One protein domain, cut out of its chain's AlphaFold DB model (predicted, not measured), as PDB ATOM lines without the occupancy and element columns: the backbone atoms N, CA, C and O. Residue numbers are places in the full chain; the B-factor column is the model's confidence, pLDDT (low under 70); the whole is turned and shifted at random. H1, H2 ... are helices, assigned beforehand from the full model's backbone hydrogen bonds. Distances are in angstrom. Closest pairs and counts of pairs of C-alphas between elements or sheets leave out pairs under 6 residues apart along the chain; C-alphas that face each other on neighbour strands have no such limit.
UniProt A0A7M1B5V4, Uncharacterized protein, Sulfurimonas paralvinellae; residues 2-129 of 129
ATOM      1  N   LEU A   2      43.789  54.505  96.744       65.69
ATOM      2  CA  LEU A   2      43.906  54.447  95.275       65.69
ATOM      3  C   LEU A   2      44.670  55.637  94.655       65.69
ATOM      4  O   LEU A   2      45.598  55.436  93.884       65.69
ATOM      5  N   LYS A   3      44.359  56.879  95.065       69.94
ATOM      6  CA  LYS A   3      45.096  58.085  94.628       69.94
ATOM      7  C   LYS A   3      46.582  58.050  95.003       69.94
ATOM      8  O   LYS A   3      47.417  58.518  94.241       69.94
ATOM      9  N   LEU A   4      46.905  57.499  96.175       69.56
ATOM     10  CA  LEU A   4      48.285  57.372  96.641       69.56
ATOM     11  C   LEU A   4      49.041  56.350  95.786       69.56
ATOM     12  O   LEU A   4      50.143  56.632  95.338       69.56
ATOM     13  N   PHE A   5      48.414  55.205  95.504       71.25
ATOM     14  CA  PHE A   5      48.969  54.168  94.638       71.25
ATOM     15  C   PHE A   5      49.195  54.683  93.210       71.25
ATOM     16  O   PHE A   5      50.293  54.550  92.686       71.25
ATOM     17  N   LEU A   6      48.203  55.361  92.623       75.50
ATOM     18  CA  LEU A   6      48.326  55.986  91.303       75.50
ATOM     19  C   LEU A   6      49.458  57.022  91.264       75.50
ATOM     20  O   LEU A   6      50.282  56.982  90.357       75.50
ATOM     21  N   ASN A   7      49.558  57.885  92.278       78.69
ATOM     22  CA  ASN A   7      50.638  58.870  92.367       78.69
ATOM     23  C   ASN A   7      52.019  58.224  92.535       78.69
ATOM     24  O   ASN A   7      52.995  58.723  91.977       78.69
ATOM     25  N   THR A   8      52.130  57.142  93.304       82.06
ATOM     26  CA  THR A   8      53.394  56.414  93.480       82.06
ATOM     27  C   THR A   8      53.811  55.731  92.184       82.06
ATOM     28  O   THR A   8      54.969  55.851  91.788       82.06
ATOM     29  N   THR A   9      52.876  55.088  91.485       80.69
ATOM     30  CA  THR A   9      53.128  54.460  90.185       80.69
ATOM     31  C   THR A   9      53.510  55.501  89.138       80.69
ATOM     32  O   THR A   9      54.527  55.335  88.475       80.69
ATOM     33  N   ASP A  10      52.789  56.622  89.040       81.19
ATOM     34  CA  ASP A  10      53.131  57.709  88.111       81.19
ATOM     35  C   ASP A  10      54.505  58.322  88.437       81.19
ATOM     36  O   ASP A  10      55.298  58.572  87.527       81.19
ATOM     37  N   LYS A  11      54.848  58.511  89.721       87.00
ATOM     38  CA  LYS A  11      56.192  58.960  90.132       87.00
ATOM     39  C   LYS A  11      57.270  57.948  89.758       87.00
ATOM     40  O   LYS A  11      58.313  58.346  89.248       87.00
ATOM     41  N   PHE A  12      57.027  56.660  89.997       87.25
ATOM     42  CA  PHE A  12      57.949  55.594  89.616       87.25
ATOM     43  C   PHE A  12      58.166  55.572  88.102       87.25
ATOM     44  O   PHE A  12      59.308  55.573  87.659       87.25
ATOM     45  N   LEU A  13      57.091  55.623  87.311       86.44
ATOM     46  CA  LEU A  13      57.157  55.667  85.852       86.44
ATOM     47  C   LEU A  13      57.921  56.897  85.363       86.44
ATOM     48  O   LEU A  13      58.822  56.770  84.538       86.44
ATOM     49  N   CYS A  14      57.614  58.073  85.912       87.56
ATOM     50  CA  CYS A  14      58.277  59.320  85.556       87.56
ATOM     51  C   CYS A  14      59.779  59.271  85.869       87.56
ATOM     52  O   CYS A  14      60.599  59.542  84.995       87.56
ATOM     53  N   ASN A  15      60.148  58.851  87.081       88.94
ATOM     54  CA  ASN A  15      61.544  58.744  87.502       88.94
ATOM     55  C   ASN A  15      62.311  57.691  86.698       88.94
ATOM     56  O   ASN A  15      63.449  57.929  86.302       88.94
ATOM     57  N   SER A  16      61.683  56.549  86.426       86.75
ATOM     58  CA  SER A  16      62.254  55.468  85.629       86.75
ATOM     59  C   SER A  16      62.515  55.904  84.190       86.75
ATOM     60  O   SER A  16      63.644  55.783  83.715       86.75
ATOM     61  N   VAL A  17      61.514  56.475  83.510       85.44
ATOM     62  CA  VAL A  17      61.665  56.976  82.134       85.44
ATOM     63  C   VAL A  17      62.713  58.087  82.093       85.44
ATOM     64  O   VAL A  17      63.661  57.994  81.318       85.44
ATOM     65  N   ARG A  18      62.621  59.079  82.989       88.38
ATOM     66  CA  ARG A  18      63.614  60.155  83.108       88.38
ATOM     67  C   ARG A  18      65.029  59.609  83.296       88.38
ATOM     68  O   ARG A  18      65.943  60.048  82.610       88.38
ATOM     69  N   SER A  19      65.218  58.644  84.196       88.25
ATOM     70  CA  SER A  19      66.533  58.054  84.454       88.25
ATOM     71  C   SER A  19      67.076  57.304  83.238       88.25
ATOM     72  O   SER A  19      68.272  57.390  82.962       88.25
ATOM     73  N   VAL A  20      66.222  56.600  82.485       87.50
ATOM     74  CA  VAL A  20      66.624  55.937  81.237       87.50
ATOM     75  C   VAL A  20      67.145  56.957  80.232       87.50
ATOM     76  O   VAL A  20      68.233  56.748  79.688       87.50
ATOM     77  N   PHE A  21      66.414  58.052  80.018       85.31
ATOM     78  CA  PHE A  21      66.854  59.115  79.122       85.31
ATOM     79  C   PHE A  21      68.147  59.758  79.611       85.31
ATOM     80  O   PHE A  21      69.130  59.713  78.887       85.31
ATOM     81  N   GLN A  22      68.210  60.234  80.855       86.81
ATOM     82  CA  GLN A  22      69.399  60.899  81.401       86.81
ATOM     83  C   GLN A  22      70.654  60.019  81.356       86.81
ATOM     84  O   GLN A  22      71.723  60.488  80.979       86.81
ATOM     85  N   LYS A  23      70.541  58.729  81.703       85.94
ATOM     86  CA  LYS A  23      71.672  57.792  81.616       85.94
ATOM     87  C   LYS A  23      72.105  57.558  80.173       85.94
ATOM     88  O   LYS A  23      73.292  57.393  79.921       85.94
ATOM     89  N   THR A  24      71.156  57.499  79.242       83.75
ATOM     90  CA  THR A  24      71.474  57.272  77.827       83.75
ATOM     91  C   THR A  24      72.039  58.541  77.191       83.75
ATOM     92  O   THR A  24      73.023  58.452  76.473       83.75
ATOM     93  N   GLU A  25      71.518  59.719  77.537       83.81
ATOM     94  CA  GLU A  25      72.080  61.023  77.172       83.81
ATOM     95  C   GLU A  25      73.513  61.163  77.679       83.81
ATOM     96  O   GLU A  25      74.391  61.430  76.874       83.81
ATOM     97  N   ALA A  26      73.782  60.909  78.965       83.44
ATOM     98  CA  ALA A  26      75.132  61.008  79.529       83.44
ATOM     99  C   ALA A  26      76.138  60.076  78.828       83.44
ATOM    100  O   ALA A  26      77.269  60.465  78.557       83.44
ATOM    101  N   GLN A  27      75.713  58.857  78.473       79.56
ATOM    102  CA  GLN A  27      76.544  57.906  77.722       79.56
ATOM    103  C   GLN A  27      76.823  58.349  76.275       79.56
ATOM    104  O   GLN A  27      77.810  57.916  75.682       79.56
ATOM    105  N   TYR A  28      75.940  59.161  75.688       74.75
ATOM    106  CA  TYR A  28      76.017  59.595  74.291       74.75
ATOM    107  C   TYR A  28      76.576  61.014  74.140       74.75
ATOM    108  O   TYR A  28      77.171  61.314  73.108       74.75
ATOM    109  N   SER A  29      76.476  61.866  75.163       69.44
ATOM    110  CA  SER A  29      77.032  63.225  75.169       69.44
ATOM    111  C   SER A  29      78.556  63.243  75.107       69.44
ATOM    112  O   SER A  29      79.136  64.227  74.666       69.44
ATOM    113  N   GLU A  30      79.212  62.147  75.497       68.62
ATOM    114  CA  GLU A  30      80.658  61.961  75.311       68.62
ATOM    115  C   GLU A  30      81.038  61.670  73.847       68.62
ATOM    116  O   GLU A  30      82.204  61.779  73.477       68.62
ATOM    117  N   LYS A  31      80.069  61.293  72.998       65.75
ATOM    118  CA  LYS A  31      80.297  60.800  71.629       65.75
ATOM    119  C   LYS A  31      79.631  61.644  70.538       65.75
ATOM    120  O   LYS A  31      79.984  61.502  69.368       65.75
ATOM    121  N   ILE A  32      78.649  62.477  70.882       70.44
ATOM    122  CA  ILE A  32      77.751  63.133  69.923       70.44
ATOM    123  C   ILE A  32      77.548  64.618  70.283       70.44
ATOM    124  O   ILE A  32      77.448  64.974  71.454       70.44
ATOM    125  N   SER A  33      77.476  65.493  69.268       73.50
ATOM    126  CA  SER A  33      77.165  66.921  69.443       73.50
ATOM    127  C   SER A  33      75.725  67.145  69.926       73.50
ATOM    128  O   SER A  33      74.827  66.352  69.638       73.50
ATOM    129  N   LYS A  34      75.478  68.265  70.620       71.19
ATOM    130  CA  LYS A  34      74.144  68.623  71.138       71.19
ATOM    131  C   LYS A  34      73.054  68.629  70.054       71.19
ATOM    132  O   LYS A  34      71.962  68.137  70.301       71.19
ATOM    133  N   GLU A  35      73.362  69.113  68.853       70.44
ATOM    134  CA  GLU A  35      72.421  69.160  67.719       70.44
ATOM    135  C   GLU A  35      71.961  67.765  67.276       70.44
ATOM    136  O   GLU A  35      70.773  67.525  67.084       70.44
ATOM    137  N   LYS A  36      72.886  66.801  67.200       73.88
ATOM    138  CA  LYS A  36      72.551  65.411  66.864       73.88
ATOM    139  C   LYS A  36      71.705  64.743  67.953       73.88
ATOM    140  O   LYS A  36      70.862  63.912  67.632       73.88
ATOM    141  N   LEU A  37      71.896  65.111  69.224       75.56
ATOM    142  CA  LEU A  37      71.056  64.622  70.321       75.56
ATOM    143  C   LEU A  37      69.612  65.141  70.207       75.56
ATOM    144  O   LEU A  37      68.672  64.379  70.431       75.56
ATOM    145  N   ILE A  38      69.430  66.409  69.822       77.25
ATOM    146  CA  ILE A  38      68.104  66.999  69.576       77.25
ATOM    147  C   ILE A  38      67.400  66.263  68.428       77.25
ATOM    148  O   ILE A  38      66.244  65.866  68.577       77.25
ATOM    149  N   ASP A  39      68.104  65.990  67.325       77.38
ATOM    150  CA  ASP A  39      67.563  65.207  66.206       77.38
ATOM    151  C   ASP A  39      67.123  63.796  66.632       77.38
ATOM    152  O   ASP A  39      66.069  63.305  66.214       77.38
ATOM    153  N   GLU A  40      67.905  63.122  67.479       75.75
ATOM    154  CA  GLU A  40      67.562  61.786  67.982       75.75
ATOM    155  C   GLU A  40      66.348  61.795  68.918       75.75
ATOM    156  O   GLU A  40      65.492  60.905  68.813       75.75
ATOM    157  N   LEU A  41      66.248  62.805  69.790       78.56
ATOM    158  CA  LEU A  41      65.097  63.037  70.663       78.56
ATOM    159  C   LEU A  41      63.833  63.333  69.842       78.56
ATOM    160  O   LEU A  41      62.791  62.717  70.081       78.56
ATOM    161  N   ASN A  42      63.924  64.182  68.816       75.81
ATOM    162  CA  ASN A  42      62.792  64.520  67.953       75.81
ATOM    163  C   ASN A  42      62.286  63.318  67.155       75.81
ATOM    164  O   ASN A  42      61.087  63.040  67.146       75.81
ATOM    165  N   ARG A  43      63.188  62.501  66.605       74.31
ATOM    166  CA  ARG A  43      62.803  61.229  65.971       74.31
ATOM    167  C   ARG A  43      62.203  60.226  66.970       74.31
ATOM    168  O   ARG A  43      61.484  59.316  66.564       74.31
ATOM    169  N   PHE A  44      62.514  60.326  68.266       74.19
ATOM    170  CA  PHE A  44      61.957  59.433  69.288       74.19
ATOM    171  C   PHE A  44      60.502  59.802  69.617       74.19
ATOM    172  O   PHE A  44      59.685  58.917  69.875       74.19
ATOM    173  N   LYS A  45      60.166  61.098  69.581       69.62
ATOM    174  CA  LYS A  45      58.823  61.636  69.858       69.62
ATOM    175  C   LYS A  45      57.745  61.068  68.941       69.62
ATOM    176  O   LYS A  45      56.624  60.843  69.402       69.62
ATOM    177  N   GLU A  46      58.089  60.828  67.678       67.88
ATOM    178  CA  GLU A  46      57.170  60.272  66.683       67.88
ATOM    179  C   GLU A  46      56.735  58.853  67.063       67.88
ATOM    180  O   GLU A  46      55.543  58.567  67.043       67.88
ATOM    181  N   ASN A  47      57.669  58.006  67.519       66.25
ATOM    182  CA  ASN A  47      57.406  56.597  67.831       66.25
ATOM    183  C   ASN A  47      58.150  56.136  69.099       66.25
ATOM    184  O   ASN A  47      59.191  55.481  68.988       66.25
ATOM    185  N   PRO A  48      57.647  56.424  70.314       61.50
ATOM    186  CA  PRO A  48      58.375  56.177  71.563       61.50
ATOM    187  C   PRO A  48      58.491  54.696  71.963       61.50
ATOM    188  O   PRO A  48      59.446  54.337  72.647       61.50
ATOM    189  N   LEU A  49      57.573  53.817  71.537       63.19
ATOM    190  CA  LEU A  49      57.592  52.381  71.885       63.19
ATOM    191  C   LEU A  49      57.612  51.428  70.684       63.19
ATOM    192  O   LEU A  49      57.909  50.236  70.837       63.19
ATOM    193  N   GLU A  50      57.362  51.935  69.481       63.34
ATOM    194  CA  GLU A  50      57.355  51.113  68.279       63.34
ATOM    195  C   GLU A  50      58.790  50.757  67.865       63.34
ATOM    196  O   GLU A  50      59.665  51.622  67.733       63.34
ATOM    197  N   CYS A  51      59.062  49.457  67.711       55.94
ATOM    198  CA  CYS A  51      60.333  48.969  67.186       55.94
ATOM    199  C   CYS A  51      60.194  48.706  65.691       55.94
ATOM    200  O   CYS A  51      59.950  47.575  65.287       55.94
ATOM    201  N   THR A  52      60.347  49.745  64.877       55.41
ATOM    202  CA  THR A  52      60.396  49.588  63.426       55.41
ATOM    203  C   THR A  52      61.719  48.935  63.009       55.41
ATOM    204  O   THR A  52      62.808  49.340  63.433       55.41
ATOM    205  N   LEU A  53      61.626  47.882  62.190       43.56
ATOM    206  CA  LEU A  53      62.766  47.298  61.481       43.56
ATOM    207  C   LEU A  53      63.388  48.397  60.608       43.56
ATOM    208  O   LEU A  53      62.736  48.915  59.708       43.56
ATOM    209  N   GLY A  54      64.624  48.798  60.923       48.44
ATOM    210  CA  GLY A  54      65.311  49.918  60.263       48.44
ATOM    211  C   GLY A  54      65.638  51.117  61.161       48.44
ATOM    212  O   GLY A  54      66.144  52.119  60.660       48.44
ATOM    213  N   MET A  55      65.397  51.040  62.477       54.38
ATOM    214  CA  MET A  55      65.827  52.084  63.417       54.38
ATOM    215  C   MET A  55      67.354  52.284  63.371       54.38
ATOM    216  O   MET A  55      68.115  51.431  63.822       54.38
ATOM    217  N   ARG A  56      67.796  53.416  62.808       56.34
ATOM    218  CA  ARG A  56      69.220  53.731  62.577       56.34
ATOM    219  C   ARG A  56      69.953  54.299  63.799       56.34
ATOM    220  O   ARG A  56      71.176  54.327  63.785       56.34
ATOM    221  N   SER A  57      69.240  54.767  64.827       69.31
ATOM    222  CA  SER A  57      69.848  55.418  65.998       69.31
ATOM    223  C   SER A  57      70.033  54.429  67.153       69.31
ATOM    224  O   SER A  57      69.061  53.871  67.677       69.31
ATOM    225  N   GLU A  58      71.287  54.224  67.570       74.88
ATOM    226  CA  GLU A  58      71.613  53.400  68.740       74.88
ATOM    227  C   GLU A  58      71.022  53.987  70.034       74.88
ATOM    228  O   GLU A  58      70.566  53.230  70.895       74.88
ATOM    229  N   PHE A  59      70.928  55.320  70.134       77.94
ATOM    230  CA  PHE A  59      70.293  56.016  71.254       77.94
ATOM    231  C   PHE A  59      68.831  55.599  71.404       77.94
ATOM    232  O   PHE A  59      68.422  55.107  72.459       77.94
ATOM    233  N   GLN A  60      68.047  55.710  70.327       75.56
ATOM    234  CA  GLN A  60      66.631  55.346  70.351       75.56
ATOM    235  C   GLN A  60      66.427  53.880  70.699       75.56
ATOM    236  O   GLN A  60      65.555  53.550  71.504       75.56
ATOM    237  N   LYS A  61      67.244  52.998  70.116       79.50
ATOM    238  CA  LYS A  61      67.196  51.569  70.411       79.50
ATOM    239  C   LYS A  61      67.447  51.319  71.898       79.50
ATOM    240  O   LYS A  61      66.668  50.612  72.528       79.50
ATOM    241  N   ASN A  62      68.470  51.947  72.475       81.81
ATOM    242  CA  ASN A  62      68.826  51.763  73.879       81.81
ATOM    243  C   ASN A  62      67.732  52.281  74.830       81.81
ATOM    244  O   ASN A  62      67.342  51.577  75.764       81.81
ATOM    245  N   VAL A  63      67.177  53.470  74.562       83.56
ATOM    246  CA  VAL A  63      66.054  54.022  75.340       83.56
ATOM    247  C   VAL A  63      64.831  53.102  75.251       83.56
ATOM    248  O   VAL A  63      64.294  52.702  76.286       83.56
ATOM    249  N   LYS A  64      64.422  52.692  74.042       83.94
ATOM    250  CA  LYS A  64      63.263  51.803  73.834       83.94
ATOM    251  C   LYS A  64      63.436  50.462  74.528       83.94
ATOM    252  O   LYS A  64      62.518  50.007  75.205       83.94
ATOM    253  N   THR A  65      64.602  49.835  74.388       85.19
ATOM    254  CA  THR A  65      64.892  48.547  75.028       85.19
ATOM    255  C   THR A  65      64.808  48.660  76.546       85.19
ATOM    256  O   THR A  65      64.153  47.831  77.174       85.19
ATOM    257  N   LYS A  66      65.397  49.701  77.145       85.31
ATOM    258  CA  LYS A  66      65.337  49.916  78.598       85.31
ATOM    259  C   LYS A  66      63.907  50.170  79.085       85.31
ATOM    260  O   LYS A  66      63.507  49.580  80.084       85.31
ATOM    261  N   ILE A  67      63.115  50.977  78.373       85.56
ATOM    262  CA  ILE A  67      61.704  51.210  78.726       85.56
ATOM    263  C   ILE A  67      60.892  49.909  78.622       85.56
ATOM    264  O   ILE A  67      60.158  49.576  79.552       85.56
ATOM    265  N   LYS A  68      61.068  49.126  77.548       86.06
ATOM    266  CA  LYS A  68      60.402  47.820  77.385       86.06
ATOM    267  C   LYS A  68      60.795  46.822  78.466       86.06
ATOM    268  O   LYS A  68      59.948  46.060  78.916       86.06
ATOM    269  N   LEU A  69      62.048  46.840  78.907       87.69
ATOM    270  CA  LEU A  69      62.520  45.987  79.993       87.69
ATOM    271  C   LEU A  69      61.846  46.361  81.321       87.69
ATOM    272  O   LEU A  69      61.403  45.476  82.048       87.69
ATOM    273  N   ILE A  70      61.682  47.657  81.608       88.19
ATOM    274  CA  ILE A  70      60.939  48.122  82.790       88.19
ATOM    275  C   ILE A  70      59.468  47.697  82.701       88.19
ATOM    276  O   ILE A  70      58.935  47.178  83.680       88.19
ATOM    277  N   LEU A  71      58.830  47.862  81.537       87.62
ATOM    278  CA  LEU A  71      57.458  47.404  81.304       87.62
ATOM    279  C   LEU A  71      57.331  45.887  81.536       87.62
ATOM    280  O   LEU A  71      56.477  45.445  82.300       87.62
ATOM    281  N   GLY A  72      58.219  45.099  80.929       87.25
ATOM    282  CA  GLY A  72      58.212  43.643  81.020       87.25
ATOM    283  C   GLY A  72      58.443  43.124  82.438       87.25
ATOM    284  O   GLY A  72      57.723  42.240  82.887       87.25
ATOM    285  N   ILE A  73      59.398  43.683  83.182       88.31
ATOM    286  CA  ILE A  73      59.688  43.216  84.544       88.31
ATOM    287  C   ILE A  73      58.601  43.683  85.516       88.31
ATOM    288  O   ILE A  73      57.957  42.865  86.170       88.31
ATOM    289  N   PHE A  74      58.372  44.993  85.610       88.69
ATOM    290  CA  PHE A  74      57.552  45.553  86.685       88.69
ATOM    291  C   PHE A  74      56.051  45.462  86.430       88.69
ATOM    292  O   PHE A  74      55.283  45.458  87.388       88.69
ATOM    293  N   PHE A  75      55.629  45.387  85.167       89.00
ATOM    294  CA  PHE A  75      54.214  45.477  84.798       89.00
ATOM    295  C   PHE A  75      53.692  44.262  84.031       89.00
ATOM    296  O   PHE A  75      52.491  44.187  83.787       89.00
ATOM    297  N   VAL A  76      54.555  43.296  83.708       89.88
ATOM    298  CA  VAL A  76      54.139  41.994  83.169       89.88
ATOM    299  C   VAL A  76      54.565  40.871  84.106       89.88
ATOM    300  O   VAL A  76      53.710  40.216  84.685       89.88
ATOM    301  N   PHE A  77      55.865  40.677  84.325       90.56
ATOM    302  CA  PHE A  77      56.381  39.544  85.093       90.56
ATOM    303  C   PHE A  77      55.933  39.566  86.560       90.56
ATOM    304  O   PHE A  77      55.360  38.589  87.037       90.56
ATOM    305  N   ILE A  78      56.135  40.686  87.267       89.44
ATOM    306  CA  ILE A  78      55.726  40.804  88.675       89.44
ATOM    307  C   ILE A  78      54.198  40.663  88.834       89.44
ATOM    308  O   ILE A  78      53.780  39.836  89.645       89.44
ATOM    309  N   PRO A  79      53.341  41.384  88.079       88.50
ATOM    310  CA  PRO A  79      51.895  41.207  88.193       88.50
ATOM    311  C   PRO A  79      51.422  39.803  87.820       88.50
ATOM    312  O   PRO A  79      50.545  39.281  88.500       88.50
ATOM    313  N   LEU A  80      52.024  39.161  86.813       90.88
ATOM    314  CA  LEU A  80      51.673  37.790  86.439       90.88
ATOM    315  C   LEU A  80      51.973  36.806  87.571       90.88
ATOM    316  O   LEU A  80      51.164  35.921  87.831       90.88
ATOM    317  N   LEU A  81      53.096  36.978  88.279       91.06
ATOM    318  CA  LEU A  81      53.405  36.181  89.466       91.06
ATOM    319  C   LEU A  81      52.398  36.438  90.592       91.06
ATOM    320  O   LEU A  81      51.846  35.488  91.135       91.06
ATOM    321  N   VAL A  82      52.115  37.705  90.909       89.69
ATOM    322  CA  VAL A  82      51.184  38.073  91.989       89.69
ATOM    323  C   VAL A  82      49.776  37.550  91.707       89.69
ATOM    324  O   VAL A  82      49.187  36.873  92.550       89.69
ATOM    325  N   PHE A  83      49.238  37.826  90.518       89.69
ATOM    326  CA  PHE A  83      47.912  37.356  90.133       89.69
ATOM    327  C   PHE A  83      47.880  35.844  89.916       89.69
ATOM    328  O   PHE A  83      46.872  35.227  90.234       89.69
ATOM    329  N   GLY A  84      48.966  35.229  89.442       89.25
ATOM    330  CA  GLY A  84      49.070  33.778  89.302       89.25
ATOM    331  C   GLY A  84      49.028  33.060  90.651       89.25
ATOM    332  O   GLY A  84      48.265  32.110  90.818       89.25
ATOM    333  N   THR A  85      49.779  33.547  91.646       90.69
ATOM    334  CA  THR A  85      49.707  33.031  93.021       90.69
ATOM    335  C   THR A  85      48.323  33.253  93.623       90.69
ATOM    336  O   THR A  85      47.788  32.349  94.257       90.69
ATOM    337  N   PHE A  86      47.713  34.420  93.394       90.38
ATOM    338  CA  PHE A  86      46.350  34.688  93.849       90.38
ATOM    339  C   PHE A  86      45.342  33.712  93.227       90.38
ATOM    340  O   PHE A  86      44.634  33.040  93.968       90.38
ATOM    341  N   SER A  87      45.345  33.560  91.899       89.38
ATOM    342  CA  SER A  87      44.505  32.600  91.172       89.38
ATOM    343  C   SER A  87      44.662  31.177  91.709       89.38
ATOM    344  O   SER A  87      43.660  30.497  91.922       89.38
ATOM    345  N   TYR A  88      45.897  30.746  91.992       91.25
ATOM    346  CA  TYR A  88      46.169  29.435  92.584       91.25
ATOM    347  C   TYR A  88      45.552  29.282  93.984       91.25
ATOM    348  O   TYR A  88      44.890  28.282  94.250       91.25
ATOM    349  N   LEU A  89      45.729  30.277  94.861       93.19
ATOM    350  CA  LEU A  89      45.221  30.244  96.238       93.19
ATOM    351  C   LEU A  89      43.693  30.340  96.321       93.19
ATOM    352  O   LEU A  89      43.097  29.788  97.240       93.19
ATOM    353  N   THR A  90      43.055  31.049  95.390       90.88
ATOM    354  CA  THR A  90      41.599  31.258  95.384       90.88
ATOM    355  C   THR A  90      40.855  30.326  94.433       90.88
ATOM    356  O   THR A  90      39.649  30.483  94.264       90.88
ATOM    357  N   HIS A  91      41.558  29.393  93.780       89.44
ATOM    358  CA  HIS A  91      41.019  28.510  92.738       89.44
ATOM    359  C   HIS A  91      40.298  29.256  91.599       89.44
ATOM    360  O   HIS A  91      39.342  28.752  91.013       89.44
ATOM    361  N   ILE A  92      40.758  30.469  91.280       89.19
ATOM    362  CA  ILE A  92      40.267  31.236  90.131       89.19
ATOM    363  C   ILE A  92      41.084  30.827  88.904       89.19
ATOM    364  O   ILE A  92      42.293  30.619  88.996       89.19
ATOM    365  N   ASP A  93      40.428  30.747  87.746       90.00
ATOM    366  CA  ASP A  93      41.078  30.420  86.478       90.00
ATOM    367  C   ASP A  93      42.293  31.336  86.215       90.00
ATOM    368  O   ASP A  93      42.236  32.557  86.401       90.00
ATOM    369  N   ILE A  94      43.406  30.751  85.762       87.38
ATOM    370  CA  ILE A  94      44.642  31.470  85.417       87.38
ATOM    371  C   ILE A  94      44.406  32.539  84.342       87.38
ATOM    372  O   ILE A  94      45.112  33.547  84.278       87.38
ATOM    373  N   THR A  95      43.359  32.357  83.539       90.06
ATOM    374  CA  THR A  95      42.872  33.316  82.552       90.06
ATOM    375  C   THR A  95      42.639  34.704  83.170       90.06
ATOM    376  O   THR A  95      42.978  35.718  82.556       90.06
ATOM    377  N   PHE A  96      42.173  34.774  84.423       87.81
ATOM    378  CA  PHE A  96      42.030  36.032  85.166       87.81
ATOM    379  C   PHE A  96      43.371  36.753  85.370       87.81
ATOM    380  O   PHE A  96      43.460  37.967  85.165       87.81
ATOM    381  N   ALA A  97      44.424  36.018  85.739       86.62
ATOM    382  CA  ALA A  97      45.755  36.576  85.955       86.62
ATOM    383  C   ALA A  97      46.355  37.126  84.655       86.62
ATOM    384  O   ALA A  97      46.963  38.200  84.657       86.62
ATOM    385  N   ILE A  98      46.127  36.432  83.538       88.94
ATOM    386  CA  ILE A  98      46.580  36.855  82.208       88.94
ATOM    387  C   ILE A  98      45.877  38.152  81.789       88.94
ATOM    388  O   ILE A  98      46.554  39.134  81.479       88.94
ATOM    389  N   PHE A  99      44.540  38.201  81.824       91.19
ATOM    390  CA  PHE A  99      43.793  39.394  81.411       91.19
ATOM    391  C   PHE A  99      44.056  40.602  82.313       91.19
ATOM    392  O   PHE A  99      44.228  41.715  81.812       91.19
ATOM    393  N   SER A 100      44.157  40.390  83.627       86.31
ATOM    394  CA  SER A 100      44.466  41.464  84.578       86.31
ATOM    395  C   SER A 100      45.867  42.030  84.348       86.31
ATOM    396  O   SER A 100      46.046  43.248  84.305       86.31
ATOM    397  N   THR A 101      46.857  41.162  84.117       91.00
ATOM    398  CA  THR A 101      48.226  41.581  83.778       91.00
ATOM    399  C   THR A 101      48.258  42.352  82.461       91.00
ATOM    400  O   THR A 101      48.880  43.410  82.380       91.00
ATOM    401  N   LEU A 102      47.551  41.868  81.435       90.12
ATOM    402  CA  LEU A 102      47.482  42.530  80.134       90.12
ATOM    403  C   LEU A 102      46.865  43.930  80.241       90.12
ATOM    404  O   LEU A 102      47.410  44.884  79.686       90.12
ATOM    405  N   ALA A 103      45.767  44.076  80.985       88.31
ATOM    406  CA  ALA A 103      45.123  45.368  81.199       88.31
ATOM    407  C   ALA A 103      46.068  46.369  81.887       88.31
ATOM    408  O   ALA A 103      46.187  47.515  81.448       88.31
ATOM    409  N   VAL A 104      46.794  45.927  82.919       87.88
ATOM    410  CA  VAL A 104      47.803  46.752  83.602       87.88
ATOM    411  C   VAL A 104      48.924  47.152  82.639       87.88
ATOM    412  O   VAL A 104      49.285  48.328  82.584       87.88
ATOM    413  N   ALA A 105      49.440  46.212  81.846       89.00
ATOM    414  CA  ALA A 105      50.515  46.472  80.894       89.00
ATOM    415  C   ALA A 105      50.109  47.490  79.815       89.00
ATOM    416  O   ALA A 105      50.878  48.407  79.527       89.00
ATOM    417  N   LEU A 106      48.894  47.387  79.265       87.94
ATOM    418  CA  LEU A 106      48.378  48.332  78.267       87.94
ATOM    419  C   LEU A 106      48.237  49.749  78.837       87.94
ATOM    420  O   LEU A 106      48.699  50.714  78.222       87.94
ATOM    421  N   LEU A 107      47.655  49.877  80.033       87.38
ATOM    422  CA  LEU A 107      47.507  51.170  80.705       87.38
ATOM    423  C   LEU A 107      48.868  51.810  80.983       87.38
ATOM    424  O   LEU A 107      49.082  52.987  80.690       87.38
ATOM    425  N   VAL A 108      49.811  51.033  81.516       86.50
ATOM    426  CA  VAL A 108      51.146  51.533  81.847       86.50
ATOM    427  C   VAL A 108      51.939  51.888  80.594       86.50
ATOM    428  O   VAL A 108      52.599  52.924  80.582       86.50
ATOM    429  N   SER A 109      51.823  51.102  79.523       87.06
ATOM    430  CA  SER A 109      52.436  51.409  78.228       87.06
ATOM    431  C   SER A 109      51.972  52.773  77.709       87.06
ATOM    432  O   SER A 109      52.801  53.631  77.416       87.06
ATOM    433  N   SER A 110      50.658  53.030  77.701       85.31
ATOM    434  CA  SER A 110      50.095  54.324  77.283       85.31
ATOM    435  C   SER A 110      50.602  55.497  78.140       85.31
ATOM    436  O   SER A 110      50.962  56.568  77.628       85.31
ATOM    437  N   ARG A 111      50.708  55.302  79.463       85.75
ATOM    438  CA  ARG A 111      51.266  56.318  80.371       85.75
ATOM    439  C   ARG A 111      52.755  56.549  80.120       85.75
ATOM    440  O   ARG A 111      53.177  57.703  80.073       85.75
ATOM    441  N   MET A 112      53.539  55.494  79.908       85.50
ATOM    442  CA  MET A 112      54.964  55.592  79.585       85.50
ATOM    443  C   MET A 112      55.208  56.360  78.283       85.50
ATOM    444  O   MET A 112      56.097  57.207  78.259       85.50
ATOM    445  N   GLU A 113      54.406  56.141  77.237       84.38
ATOM    446  CA  GLU A 113      54.500  56.928  75.996       84.38
ATOM    447  C   GLU A 113      54.261  58.413  76.241       84.38
ATOM    448  O   GLU A 113      55.016  59.258  75.760       84.38
ATOM    449  N   THR A 114      53.226  58.731  77.017       85.12
ATOM    450  CA  THR A 114      52.883  60.115  77.358       85.12
ATOM    451  C   THR A 114      54.023  60.789  78.125       85.12
ATOM    452  O   THR A 114      54.410  61.916  77.811       85.12
ATOM    453  N   ILE A 115      54.596  60.087  79.107       86.12
ATOM    454  CA  ILE A 115      55.736  60.564  79.899       86.12
ATOM    455  C   ILE A 115      56.963  60.770  79.007       86.12
ATOM    456  O   ILE A 115      57.617  61.806  79.108       86.12
ATOM    457  N   ALA A 116      57.262  59.824  78.115       84.44
ATOM    458  CA  ALA A 116      58.420  59.903  77.234       84.44
ATOM    459  C   ALA A 116      58.301  61.061  76.228       84.44
ATOM    460  O   ALA A 116      59.245  61.833  76.074       84.44
ATOM    461  N   LYS A 117      57.124  61.261  75.616       84.88
ATOM    462  CA  LYS A 117      56.851  62.427  74.751       84.88
ATOM    463  C   LYS A 117      57.014  63.742  75.513       84.88
ATOM    464  O   LYS A 117      57.616  64.684  75.004       84.88
ATOM    465  N   ARG A 118      56.508  63.808  76.750       85.69
ATOM    466  CA  ARG A 118      56.638  65.000  77.598       85.69
ATOM    467  C   ARG A 118      58.090  65.275  77.984       85.69
ATOM    468  O   ARG A 118      58.484  66.436  77.999       85.69
ATOM    469  N   TYR A 119      58.871  64.232  78.267       84.81
ATOM    470  CA  TYR A 119      60.301  64.358  78.539       84.81
ATOM    471  C   TYR A 119      61.039  64.966  77.342       84.81
ATOM    472  O   TYR A 119      61.748  65.950  77.518       84.81
ATOM    473  N   VAL A 120      60.813  64.441  76.130       83.56
ATOM    474  CA  VAL A 120      61.426  64.977  74.904       83.56
ATOM    475  C   VAL A 120      61.089  66.457  74.715       83.56
ATOM    476  O   VAL A 120      61.998  67.256  74.527       83.56
ATOM    477  N   ASN A 121      59.813  66.838  74.845       83.06
ATOM    478  CA  ASN A 121      59.392  68.238  74.700       83.06
ATOM    479  C   ASN A 121      60.075  69.174  75.708       83.06
ATOM    480  O   ASN A 121      60.465  70.280  75.355       83.06
ATOM    481  N   LEU A 122      60.198  68.751  76.970       85.12
ATOM    482  CA  LEU A 122      60.883  69.548  77.992       85.12
ATOM    483  C   LEU A 122      62.375  69.670  77.685       85.12
ATOM    484  O   LEU A 122      62.942  70.749  77.818       85.12
ATOM    485  N   ARG A 123      62.999  68.575  77.246       79.75
ATOM    486  CA  ARG A 123      64.431  68.549  76.966       79.75
ATOM    487  C   ARG A 123      64.802  69.358  75.725       79.75
ATOM    488  O   ARG A 123      65.851  69.987  75.715       79.75
ATOM    489  N   GLU A 124      63.940  69.378  74.714       80.31
ATOM    490  CA  GLU A 124      64.083  70.231  73.530       80.31
ATOM    491  C   GLU A 124      64.107  71.721  73.917       80.31
ATOM    492  O   GLU A 124      65.020  72.436  73.515       80.31
ATOM    493  N   LEU A 125      63.182  72.160  74.783       80.75
ATOM    494  CA  LEU A 125      63.145  73.537  75.301       80.75
ATOM    495  C   LEU A 125      64.401  73.903  76.109       80.75
ATOM    496  O   LEU A 125      64.913  75.010  75.979       80.75
ATOM    497  N   GLU A 126      64.906  72.980  76.933       81.38
ATOM    498  CA  GLU A 126      66.126  73.182  77.733       81.38
ATOM    499  C   GLU A 126      67.413  73.234  76.899       81.38
ATOM    500  O   GLU A 126      68.414  73.753  77.375       81.38
ATOM    501  N   LEU A 127      67.427  72.635  75.705       73.56
ATOM    502  CA  LEU A 127      68.609  72.589  74.836       73.56
ATOM    503  C   LEU A 127      68.629  73.715  73.789       73.56
ATOM    504  O   LEU A 127      69.679  73.950  73.193       73.56
ATOM    505  N   GLN A 128      67.492  74.381  73.556       68.62
ATOM    506  CA  GLN A 128      67.365  75.556  72.682       68.62
ATOM    507  C   GLN A 128      67.698  76.885  73.386       68.62
ATOM    508  O   GLN A 128      67.946  77.878  72.701       68.62
ATOM    509  N   HIS A 129      67.707  76.902  74.723       54.00
ATOM    510  CA  HIS A 129      68.080  78.038  75.574       54.00
ATOM    511  C   HIS A 129      69.450  77.831  76.229       54.00
ATOM    512  O   HIS A 129      70.130  78.854  76.462       54.00
TER     513      HIS A 129
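AT A GLANCE: This is residues 2 to 129 of the 129 residues of an uncharacterized protein of Sulfurimonas paralvinellae (UniProt A0A7M1B5V4). The model is a long helical hairpin, H3 and H4, with two more helices packed on the half away from its turn: H1 crosses H4 there, and the short H2 packs on residues 59 to 60 of H3 and 116 to 127 of H4. Residues 2 to 8 of H1 stick out. The printed part has 128 residues with four named helices, H1 to H4 in order, and no named strand: all helix. It is loose, with a radius of gyration of the C-alphas of 17.3 A, and spans 58 by 35 by 22 A.

IN THESE COORDINATES: Find C-alpha 2 at (43.906, 54.447, 95.275); from there H1 runs 39.7 A through residues 2 to 29. H2 follows at residues 34 to 46. Look for H3 at residues 58 to 89, 44.6 A long, from C-alpha 58 at (71.613, 53.400, 68.740). H4, residues 94 to 128, runs 51.2 A to C-alpha 128 at (67.365, 75.556, 72.682).

HOW THE PARTS SIT: Start with H1: its residues 16 to 28 touch H3, closest at the C-alphas of Val 20 and Val 63, 6.2 A apart. Its residues 13 to 18 touch H4 at a steep tilt of 52 degrees, closest at the C-alphas of Cys 14 and Ile 115, 6.3 A. H2, H3 and H4 form a bundle, three helices that touch one another. The closest C-alphas of H2 and H4 are those of Lys 45 and Lys 117, 5.3 A apart. H3 and H4 are a hairpin, at a shallow tilt of 27 degrees, opposite ways; their closest C-alphas, Phe 83 and Ala 97, are 4.8 A apart. In H1 and H4 every O i to N i+4 pair is within hydrogen-bond range; in H2 8 of 9 and in H3 25 of 28 are.

THE WHOLE: The C-alphas farthest apart, His 91 and His 129, are 59.0 A apart. The printed part has no cut. The link from H2 to H3 is long, with 11 residues. Look for pLDDT under 70 at residues 2 to 4, 29 to 31, 45 to 57 and 128 to 129.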